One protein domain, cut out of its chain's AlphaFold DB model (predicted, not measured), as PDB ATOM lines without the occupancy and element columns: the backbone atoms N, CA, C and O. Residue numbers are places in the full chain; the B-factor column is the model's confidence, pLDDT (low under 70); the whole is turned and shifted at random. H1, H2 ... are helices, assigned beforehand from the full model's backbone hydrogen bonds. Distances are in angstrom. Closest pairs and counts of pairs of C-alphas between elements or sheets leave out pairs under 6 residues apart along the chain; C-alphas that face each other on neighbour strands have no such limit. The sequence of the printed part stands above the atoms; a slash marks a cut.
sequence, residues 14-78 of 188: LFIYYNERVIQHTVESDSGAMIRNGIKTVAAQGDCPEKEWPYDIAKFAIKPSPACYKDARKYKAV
ATOM      1  N   LEU A  14     -34.467   4.019  -3.388       97.38
ATOM      2  CA  LEU A  14     -34.491   3.651  -4.805       97.38
ATOM      3  C   LEU A  14     -35.881   3.271  -5.306       97.38
ATOM      4  O   LEU A  14     -36.155   3.477  -6.487       97.38
ATOM      5  N   PHE A  15     -36.771   2.764  -4.449       97.62
ATOM      6  CA  PHE A  15     -38.158   2.539  -4.847       97.62
ATOM      7  C   PHE A  15     -38.828   3.868  -5.204       97.62
ATOM      8  O   PHE A  15     -39.425   3.989  -6.279       97.62
ATOM      9  N   ILE A  16     -38.678   4.886  -4.352       96.75
ATOM     10  CA  ILE A  16     -39.206   6.226  -4.623       96.75
ATOM     11  C   ILE A  16     -38.559   6.793  -5.894       96.75
ATOM     12  O   ILE A  16     -39.277   7.147  -6.831       96.75
ATOM     13  N   TYR A  17     -37.225   6.773  -5.972       97.69
ATOM     14  CA  TYR A  17     -36.482   7.393  -7.072       97.69
ATOM     15  C   TYR A  17     -36.708   6.734  -8.439       97.69
ATOM     16  O   TYR A  17     -36.768   7.406  -9.473       97.69
ATOM     17  N   TYR A  18     -36.869   5.411  -8.481       98.19
ATOM     18  CA  TYR A  18     -37.252   4.709  -9.704       98.19
ATOM     19  C   TYR A  18     -38.631   5.176 -10.188       98.19
ATOM     20  O   TYR A  18     -38.796   5.593 -11.335       98.19
ATOM     21  N   ASN A  19     -39.629   5.166  -9.301       97.94
ATOM     22  CA  ASN A  19     -41.007   5.501  -9.659       97.94
ATOM     23  C   ASN A  19     -41.194   6.994  -9.994       97.94
ATOM     24  O   ASN A  19     -42.005   7.333 -10.855       97.94
ATOM     25  N   GLU A  20     -40.413   7.890  -9.390       97.56
ATOM     26  CA  GLU A  20     -40.340   9.299  -9.798       97.56
ATOM     27  C   GLU A  20     -39.931   9.469 -11.260       97.56
ATOM     28  O   GLU A  20     -40.489  10.310 -11.970       97.56
ATOM     29  N   ARG A  21     -38.959   8.677 -11.715       97.88
ATOM     30  CA  ARG A  21     -38.447   8.734 -13.086       97.88
ATOM     31  C   ARG A  21     -39.298   7.957 -14.075       97.88
ATOM     32  O   ARG A  21     -39.307   8.309 -15.250       97.88
ATOM     33  N   VAL A  22     -40.109   7.004 -13.614       97.62
ATOM     34  CA  VAL A  22     -41.222   6.464 -14.414       97.62
ATOM     35  C   VAL A  22     -42.210   7.580 -14.765       97.62
ATOM     36  O   VAL A  22     -42.574   7.717 -15.929       97.62
ATOM     37  N   ILE A  23     -42.599   8.416 -13.792       96.75
ATOM     38  CA  ILE A  23     -43.515   9.552 -14.020       96.75
ATOM     39  C   ILE A  23     -42.893  10.601 -14.956       96.75
ATOM     40  O   ILE A  23     -43.610  11.267 -15.697       96.75
ATOM     41  N   GLN A  24     -41.570  10.767 -14.907       96.88
ATOM     42  CA  GLN A  24     -40.842  11.761 -15.705       96.88
ATOM     43  C   GLN A  24     -40.332  11.226 -17.047       96.88
ATOM     44  O   GLN A  24     -39.820  12.010 -17.837       96.88
ATOM     45  N   HIS A  25     -40.497   9.930 -17.323       97.12
ATOM     46  CA  HIS A  25     -39.958   9.253 -18.506       97.12
ATOM     47  C   HIS A  25     -38.422   9.332 -18.628       97.12
ATOM     48  O   HIS A  25     -37.885   9.472 -19.722       97.12
ATOM     49  N   THR A  26     -37.707   9.213 -17.503       97.44
ATOM     50  CA  THR A  26     -36.239   9.349 -17.428       97.44
ATOM     51  C   THR A  26     -35.535   8.197 -16.696       97.44
ATOM     52  O   THR A  26     -34.430   8.371 -16.191       97.44
ATOM     53  N   VAL A  27     -36.151   7.009 -16.620       96.81
ATOM     54  CA  VAL A  27     -35.644   5.845 -15.849       96.81
ATOM     55  C   VAL A  27     -34.197   5.468 -16.191       96.81
ATOM     56  O   VAL A  27     -33.424   5.148 -15.292       96.81
ATOM     57  N   GLU A  28     -33.823   5.564 -17.467       96.00
ATOM     58  CA  GLU A  28     -32.496   5.187 -17.976       96.00
ATOM     59  C   GLU A  28     -31.385   6.194 -17.627       96.00
ATOM     60  O   GLU A  28     -30.222   5.966 -17.945       96.00
ATOM     61  N   SER A  29     -31.719   7.319 -16.985       94.94
ATOM     62  CA  SER A  29     -30.764   8.370 -16.633       94.94
ATOM     63  C   SER A  29     -30.893   8.798 -15.173       94.94
ATOM     64  O   SER A  29     -31.993   8.921 -14.616       94.94
ATOM     65  N   ASP A  30     -29.751   9.071 -14.545       93.19
ATOM     66  CA  ASP A  30     -29.674   9.679 -13.219       93.19
ATOM     67  C   ASP A  30     -29.947  11.190 -13.310       93.19
ATOM     68  O   ASP A  30     -29.064  12.037 -13.216       93.19
ATOM     69  N   SER A  31     -31.202  11.516 -13.610       92.50
ATOM     70  CA  SER A  31     -31.664  12.853 -14.011       92.50
ATOM     71  C   SER A  31     -32.161  13.720 -12.850       92.50
ATOM     72  O   SER A  31     -32.622  14.841 -13.068       92.50
ATOM     73  N   GLY A  32     -32.102  13.207 -11.619       93.44
ATOM     74  CA  GLY A  32     -32.819  13.775 -10.487       93.44
ATOM     75  C   GLY A  32     -34.333  13.572 -10.606       93.44
ATOM     76  O   GLY A  32     -34.832  12.795 -11.427       93.44
ATOM     77  N   ALA A  33     -35.089  14.241  -9.740       95.56
ATOM     78  CA  ALA A  33     -36.541  14.169  -9.751       95.56
ATOM     79  C   ALA A  33     -37.190  15.411  -9.139       95.56
ATOM     80  O   ALA A  33     -36.644  16.057  -8.247       95.56
ATOM     81  N   MET A  34     -38.409  15.716  -9.589       95.19
ATOM     82  CA  MET A  34     -39.237  16.733  -8.946       95.19
ATOM     83  C   MET A  34     -39.834  16.205  -7.636       95.19
ATOM     84  O   MET A  34     -40.498  15.166  -7.644       95.19
ATOM     85  N   ILE A  35     -39.755  16.993  -6.558       96.19
ATOM     86  CA  ILE A  35     -40.319  16.665  -5.228       96.19
ATOM     87  C   ILE A  35     -41.792  16.237  -5.323       96.19
ATOM     88  O   ILE A  35     -42.227  15.265  -4.702       96.19
ATOM     89  N   ARG A  36     -42.579  16.923  -6.166       94.38
ATOM     90  CA  ARG A  36     -43.993  16.584  -6.415       94.38
ATOM     91  C   ARG A  36     -44.200  15.155  -6.921       94.38
ATOM     92  O   ARG A  36     -45.245  14.572  -6.643       94.38
ATOM     93  N   ASN A  37     -43.262  14.601  -7.686       95.31
ATOM     94  CA  ASN A  37     -43.384  13.253  -8.229       95.31
ATOM     95  C   ASN A  37     -43.033  12.211  -7.166       95.31
ATOM     96  O   ASN A  37     -43.719  11.195  -7.107       95.31
ATOM     97  N   GLY A  38     -42.095  12.499  -6.259       94.56
ATOM     98  CA  GLY A  38     -41.834  11.653  -5.090       94.56
ATOM     99  C   GLY A  38     -43.047  11.562  -4.187       94.56
ATOM    100  O   GLY A  38     -43.503  10.474  -3.841       94.56
ATOM    101  N   ILE A  39     -43.665  12.709  -3.909       93.25
ATOM    102  CA  ILE A  39     -44.909  12.771  -3.138       93.25
ATOM    103  C   ILE A  39     -46.022  11.975  -3.825       93.25
ATOM    104  O   ILE A  39     -46.706  11.197  -3.163       93.25
ATOM    105  N   LYS A  40     -46.188  12.113  -5.147       92.38
ATOM    106  CA  LYS A  40     -47.164  11.320  -5.911       92.38
ATOM    107  C   LYS A  40     -46.882   9.823  -5.837       92.38
ATOM    108  O   LYS A  40     -47.825   9.056  -5.669       92.38
ATOM    109  N   THR A  41     -45.622   9.411  -5.946       92.56
ATOM    110  CA  THR A  41     -45.213   8.009  -5.815       92.56
ATOM    111  C   THR A  41     -45.636   7.451  -4.463       92.56
ATOM    112  O   THR A  41     -46.386   6.475  -4.420       92.56
ATOM    113  N   VAL A  42     -45.243   8.103  -3.366       91.50
ATOM    114  CA  VAL A  42     -45.540   7.612  -2.012       91.50
ATOM    115  C   VAL A  42     -47.037   7.713  -1.686       91.50
ATOM    116  O   VAL A  42     -47.575   6.876  -0.963       91.50
ATOM    117  N   ALA A  43     -47.761   8.685  -2.245       90.44
ATOM    118  CA  ALA A  43     -49.212   8.778  -2.075       90.44
ATOM    119  C   ALA A  43     -49.972   7.683  -2.848       90.44
ATOM    120  O   ALA A  43     -50.894   7.064  -2.318       90.44
ATOM    121  N   ALA A  44     -49.589   7.413  -4.099       90.44
ATOM    122  CA  ALA A  44     -50.288   6.448  -4.946       90.44
ATOM    123  C   ALA A  44     -49.915   4.998  -4.607       90.44
ATOM    124  O   ALA A  44     -50.787   4.125  -4.506       90.44
ATOM    125  N   GLN A  45     -48.620   4.744  -4.425       91.50
ATOM    126  CA  GLN A  45     -48.035   3.406  -4.338       91.50
ATOM    127  C   GLN A  45     -47.628   3.040  -2.906       91.50
ATOM    128  O   GLN A  45     -47.644   1.859  -2.564       91.50
ATOM    129  N   GLY A  46     -47.357   4.043  -2.068       92.00
ATOM    130  CA  GLY A  46     -46.661   3.870  -0.795       92.00
ATOM    131  C   GLY A  46     -45.175   3.647  -1.015       92.00
ATOM    132  O   GLY A  46     -44.638   4.072  -2.038       92.00
ATOM    133  N   ASP A  47     -44.521   2.993  -0.064       93.44
ATOM    134  CA  ASP A  47     -43.112   2.641  -0.190       93.44
ATOM    135  C   ASP A  47     -42.770   1.360   0.572       93.44
ATOM    136  O   ASP A  47     -43.365   1.076   1.614       93.44
ATOM    137  N   CYS A  48     -41.842   0.566   0.039       94.19
ATOM    138  CA  CYS A  48     -41.385  -0.650   0.700       94.19
ATOM    139  C   CYS A  48     -40.232  -0.345   1.671       94.19
ATOM    140  O   CYS A  48     -39.536   0.660   1.515       94.19
ATOM    141  N   PRO A  49     -39.979  -1.205   2.671       93.50
ATOM    142  CA  PRO A  49     -38.795  -1.088   3.508       93.50
ATOM    143  C   PRO A  49     -37.502  -1.114   2.684       93.50
ATOM    144  O   PRO A  49     -37.348  -1.929   1.774       93.50
ATOM    145  N   GLU A  50     -36.515  -0.307   3.067       95.25
ATOM    146  CA  GLU A  50     -35.202  -0.295   2.412       95.25
ATOM    147  C   GLU A  50     -34.493  -1.659   2.484       95.25
ATOM    148  O   GLU A  50     -33.717  -2.009   1.607       95.25
ATOM    149  N   LYS A  51     -34.811  -2.499   3.474       94.75
ATOM    150  CA  LYS A  51     -34.294  -3.877   3.540       94.75
ATOM    151  C   LYS A  51     -34.787  -4.775   2.397       94.75
ATOM    152  O   LYS A  51     -34.106  -5.741   2.070       94.75
ATOM    153  N   GLU A  52     -35.951  -4.487   1.815       95.25
ATOM    154  CA  GLU A  52     -36.497  -5.226   0.665       95.25
ATOM    155  C   GLU A  52     -35.944  -4.708  -0.664       95.25
ATOM    156  O   GLU A  52     -35.783  -5.475  -1.612       95.25
ATOM    157  N   TRP A  53     -35.635  -3.410  -0.728       97.06
ATOM    158  CA  TRP A  53     -35.016  -2.778  -1.889       97.06
ATOM    159  C   TRP A  53     -33.882  -1.836  -1.448       97.06
ATOM    160  O   TRP A  53     -34.110  -0.630  -1.302       97.06
ATOM    161  N   PRO A  54     -32.678  -2.388  -1.185       96.75
ATOM    162  CA  PRO A  54     -31.564  -1.642  -0.607       96.75
ATOM    163  C   PRO A  54     -31.025  -0.555  -1.524       96.75
ATOM    164  O   PRO A  54     -31.003  -0.706  -2.747       96.75
ATOM    165  N   TYR A  55     -30.508   0.511  -0.917       96.12
ATOM    166  CA  TYR A  55     -29.806   1.549  -1.653       96.12
ATOM    167  C   TYR A  55     -28.492   1.025  -2.236       96.12
ATOM    168  O   TYR A  55     -27.526   0.760  -1.524       96.12
ATOM    169  N   ASP A  56     -28.471   0.925  -3.555       96.12
ATOM    170  CA  ASP A  56     -27.307   0.667  -4.385       96.12
ATOM    171  C   ASP A  56     -27.461   1.521  -5.643       96.12
ATOM    172  O   ASP A  56     -28.261   1.198  -6.521       96.12
ATOM    173  N   ILE A  57     -26.748   2.646  -5.708       93.94
ATOM    174  CA  ILE A  57     -26.948   3.635  -6.773       93.94
ATOM    175  C   ILE A  57     -26.755   3.032  -8.171       93.94
ATOM    176  O   ILE A  57     -27.457   3.428  -9.092       93.94
ATOM    177  N   ALA A  58     -25.921   1.999  -8.338       95.62
ATOM    178  CA  ALA A  58     -25.763   1.316  -9.625       95.62
ATOM    179  C   ALA A  58     -27.059   0.637 -10.113       95.62
ATOM    180  O   ALA A  58     -27.210   0.350 -11.298       95.62
ATOM    181  N   LYS A  59     -28.019   0.399  -9.211       95.12
ATOM    182  CA  LYS A  59     -29.330  -0.192  -9.498       95.12
ATOM    183  C   LYS A  59     -30.433   0.842  -9.702       95.12
ATOM    184  O   LYS A  59     -31.600   0.459  -9.737       95.12
ATOM    185  N   PHE A  60     -30.111   2.128  -9.855       96.38
ATOM    186  CA  PHE A  60     -31.133   3.171  -9.968       96.38
ATOM    187  C   PHE A  60     -32.148   2.896 -11.090       96.38
ATOM    188  O   PHE A  60     -33.312   3.258 -10.945       96.38
ATOM    189  N   ALA A  61     -31.723   2.304 -12.211       97.00
ATOM    190  CA  ALA A  61     -32.575   2.062 -13.380       97.00
ATOM    191  C   ALA A  61     -33.337   0.732 -13.280       97.00
ATOM    192  O   ALA A  61     -34.192   0.425 -14.109       97.00
ATOM    193  N   ILE A  62     -33.041  -0.080 -12.262       97.88
ATOM    194  CA  ILE A  62     -33.652  -1.393 -12.092       97.88
ATOM    195  C   ILE A  62     -35.012  -1.228 -11.422       97.88
ATOM    196  O   ILE A  62     -35.135  -0.659 -10.336       97.88
ATOM    197  N   LYS A  63     -36.041  -1.787 -12.060       97.88
ATOM    198  CA  LYS A  63     -37.398  -1.813 -11.518       97.88
ATOM    199  C   LYS A  63     -37.454  -2.607 -10.204       97.88
ATOM    200  O   LYS A  63     -37.030  -3.766 -10.205       97.88
ATOM    201  N   PRO A  64     -38.040  -2.054  -9.123       97.88
ATOM    202  CA  PRO A  64     -38.281  -2.799  -7.895       97.88
ATOM    203  C   PRO A  64     -39.102  -4.069  -8.126       97.88
ATOM    204  O   PRO A  64     -39.946  -4.144  -9.025       97.88
ATOM    205  N   SER A  65     -38.875  -5.078  -7.287       98.00
ATOM    206  CA  SER A  65     -39.561  -6.363  -7.430       98.00
ATOM    207  C   SER A  65     -41.086  -6.236  -7.234       98.00
ATOM    208  O   SER A  65     -41.554  -5.349  -6.512       98.00
ATOM    209  N   PRO A  66     -41.899  -7.150  -7.798       97.62
ATOM    210  CA  PRO A  66     -43.340  -7.182  -7.532       97.62
ATOM    211  C   PRO A  66     -43.701  -7.285  -6.040       97.62
ATOM    212  O   PRO A  66     -44.750  -6.784  -5.631       97.62
ATOM    213  N   ALA A  67     -42.837  -7.904  -5.224       97.19
ATOM    214  CA  ALA A  67     -43.006  -7.970  -3.774       97.19
ATOM    215  C   ALA A  67     -42.902  -6.576  -3.133       97.19
ATOM    216  O   ALA A  67     -43.805  -6.196  -2.392       97.19
ATOM    217  N   CYS A  68     -41.918  -5.763  -3.536       97.06
ATOM    218  CA  CYS A  68     -41.774  -4.379  -3.072       97.06
ATOM    219  C   CYS A  68     -43.050  -3.564  -3.328       97.06
ATOM    220  O   CYS A  68     -43.576  -2.917  -2.429       97.06
ATOM    221  N   TYR A  69     -43.630  -3.658  -4.530       96.56
ATOM    222  CA  TYR A  69     -44.896  -2.979  -4.844       96.56
ATOM    223  C   TYR A  69     -46.096  -3.517  -4.050       96.56
ATOM    224  O   TYR A  69     -47.075  -2.797  -3.834       96.56
ATOM    225  N   LYS A  70     -46.070  -4.792  -3.640       95.25
ATOM    226  CA  LYS A  70     -47.097  -5.380  -2.772       95.25
ATOM    227  C   LYS A  70     -47.001  -4.823  -1.357       95.25
ATOM    228  O   LYS A  70     -48.031  -4.425  -0.812       95.25
ATOM    229  N   ASP A  71     -45.797  -4.775  -0.801       93.00
ATOM    230  CA  ASP A  71     -45.552  -4.309   0.561       93.00
ATOM    231  C   ASP A  71     -45.655  -2.788   0.689       93.00
ATOM    232  O   ASP A  71     -46.204  -2.305   1.680       93.00
ATOM    233  N   ALA A  72     -45.304  -2.040  -0.361       92.69
ATOM    234  CA  ALA A  72     -45.453  -0.588  -0.422       92.69
ATOM    235  C   ALA A  72     -46.876  -0.108  -0.106       92.69
ATOM    236  O   ALA A  72     -47.069   0.880   0.603       92.69
ATOM    237  N   ARG A  73     -47.900  -0.862  -0.529       90.12
ATOM    238  CA  ARG A  73     -49.310  -0.511  -0.291       90.12
ATOM    239  C   ARG A  73     -49.690  -0.425   1.187       90.12
ATOM    240  O   ARG A  73     -50.712   0.188   1.488       90.12
ATOM    241  N   LYS A  74     -48.899  -1.014   2.088       86.44
ATOM    242  CA  LYS A  74     -49.093  -0.928   3.543       86.44
ATOM    243  C   LYS A  74     -48.722   0.452   4.101       86.44
ATOM    244  O   LYS A  74     -49.192   0.807   5.176       86.44
ATOM    245  N   TYR A  75     -47.917   1.230   3.375       82.12
ATOM    246  CA  TYR A  75     -47.280   2.458   3.862       82.12
ATOM    247  C   TYR A  75     -47.530   3.656   2.934       82.12
ATOM    248  O   TYR A  75     -46.605   4.357   2.525       82.12
ATOM    249  N   LYS A  76     -48.792   3.910   2.573       79.25
ATOM    250  CA  LYS A  76     -49.147   5.081   1.754       79.25
ATOM    251  C   LYS A  76     -49.109   6.376   2.559       79.25
ATOM    252  O   LYS A  76     -49.619   6.438   3.678       79.25
ATOM    253  N   ALA A  77     -48.597   7.444   1.951       66.88
ATOM    254  CA  ALA A  77     -48.832   8.790   2.461       66.88
ATOM    255  C   ALA A  77     -50.291   9.183   2.175       66.88
ATOM    256  O   ALA A  77     -50.678   9.351   1.022       66.88
ATOM    257  N   VAL A  78     -51.111   9.305   3.221       72.81
ATOM    258  CA  VAL A  78     -52.567   9.499   3.065       72.81
ATOM    259  C   VAL A  78     -52.939  10.956   2.753       72.81
ATOM    260  O   VAL A  78     -53.933  11.211   2.079       72.81
TER     261      VAL A  78
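Overview. This is residues 14 to 78 of the 188 residues of the protein "Papain cysteine protease family protein" of Pseudomonas syringae pv. cilantro (UniProt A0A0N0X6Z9). Two short helices, H1 and H2, pack together nearly at right angles, and a long loop, residues 45 to 65, folds back past H1 before it reaches a third small helix, H3, set apart from both. The printed part has 65 residues with three named helices, H1, H2 and H3 in chain order, and no named strand; the class is all helix, though helices hold 28 of the residues. It is compact, with a radius of gyration of the C-alphas of 10.9 A and spans of 29 by 23 by 15 A.

Along the chain. H1, residues 14 to 24, starts at C-alpha 14 (-34.491, 3.651, -4.805) and is 15.0 A long. H2, residues 35 to 44, is 14.3 A long. H3, residues 66 to 72, ends at C-alpha 72 (-45.453, -0.588, -0.422).

Arrangement. H1 and H2 touch, about perpendicular at 73 degrees; their closest C-alphas, of Glu 20 and Asn 37, are 5.2 A apart. H3 is only just apart from H1, closest 8.0 A, and from H2, closest 8.4 A. In H1, H2 and H3 every O i to N i+4 pair is within hydrogen-bond range.

Size, cuts and confidence. The farthest C-alphas, of Ala 58 and Val 78, are 30.8 A apart. The printed part has no cut. The link from H2 to H3 is long, 21 residues. Residue 77 alone has pLDDT under 70.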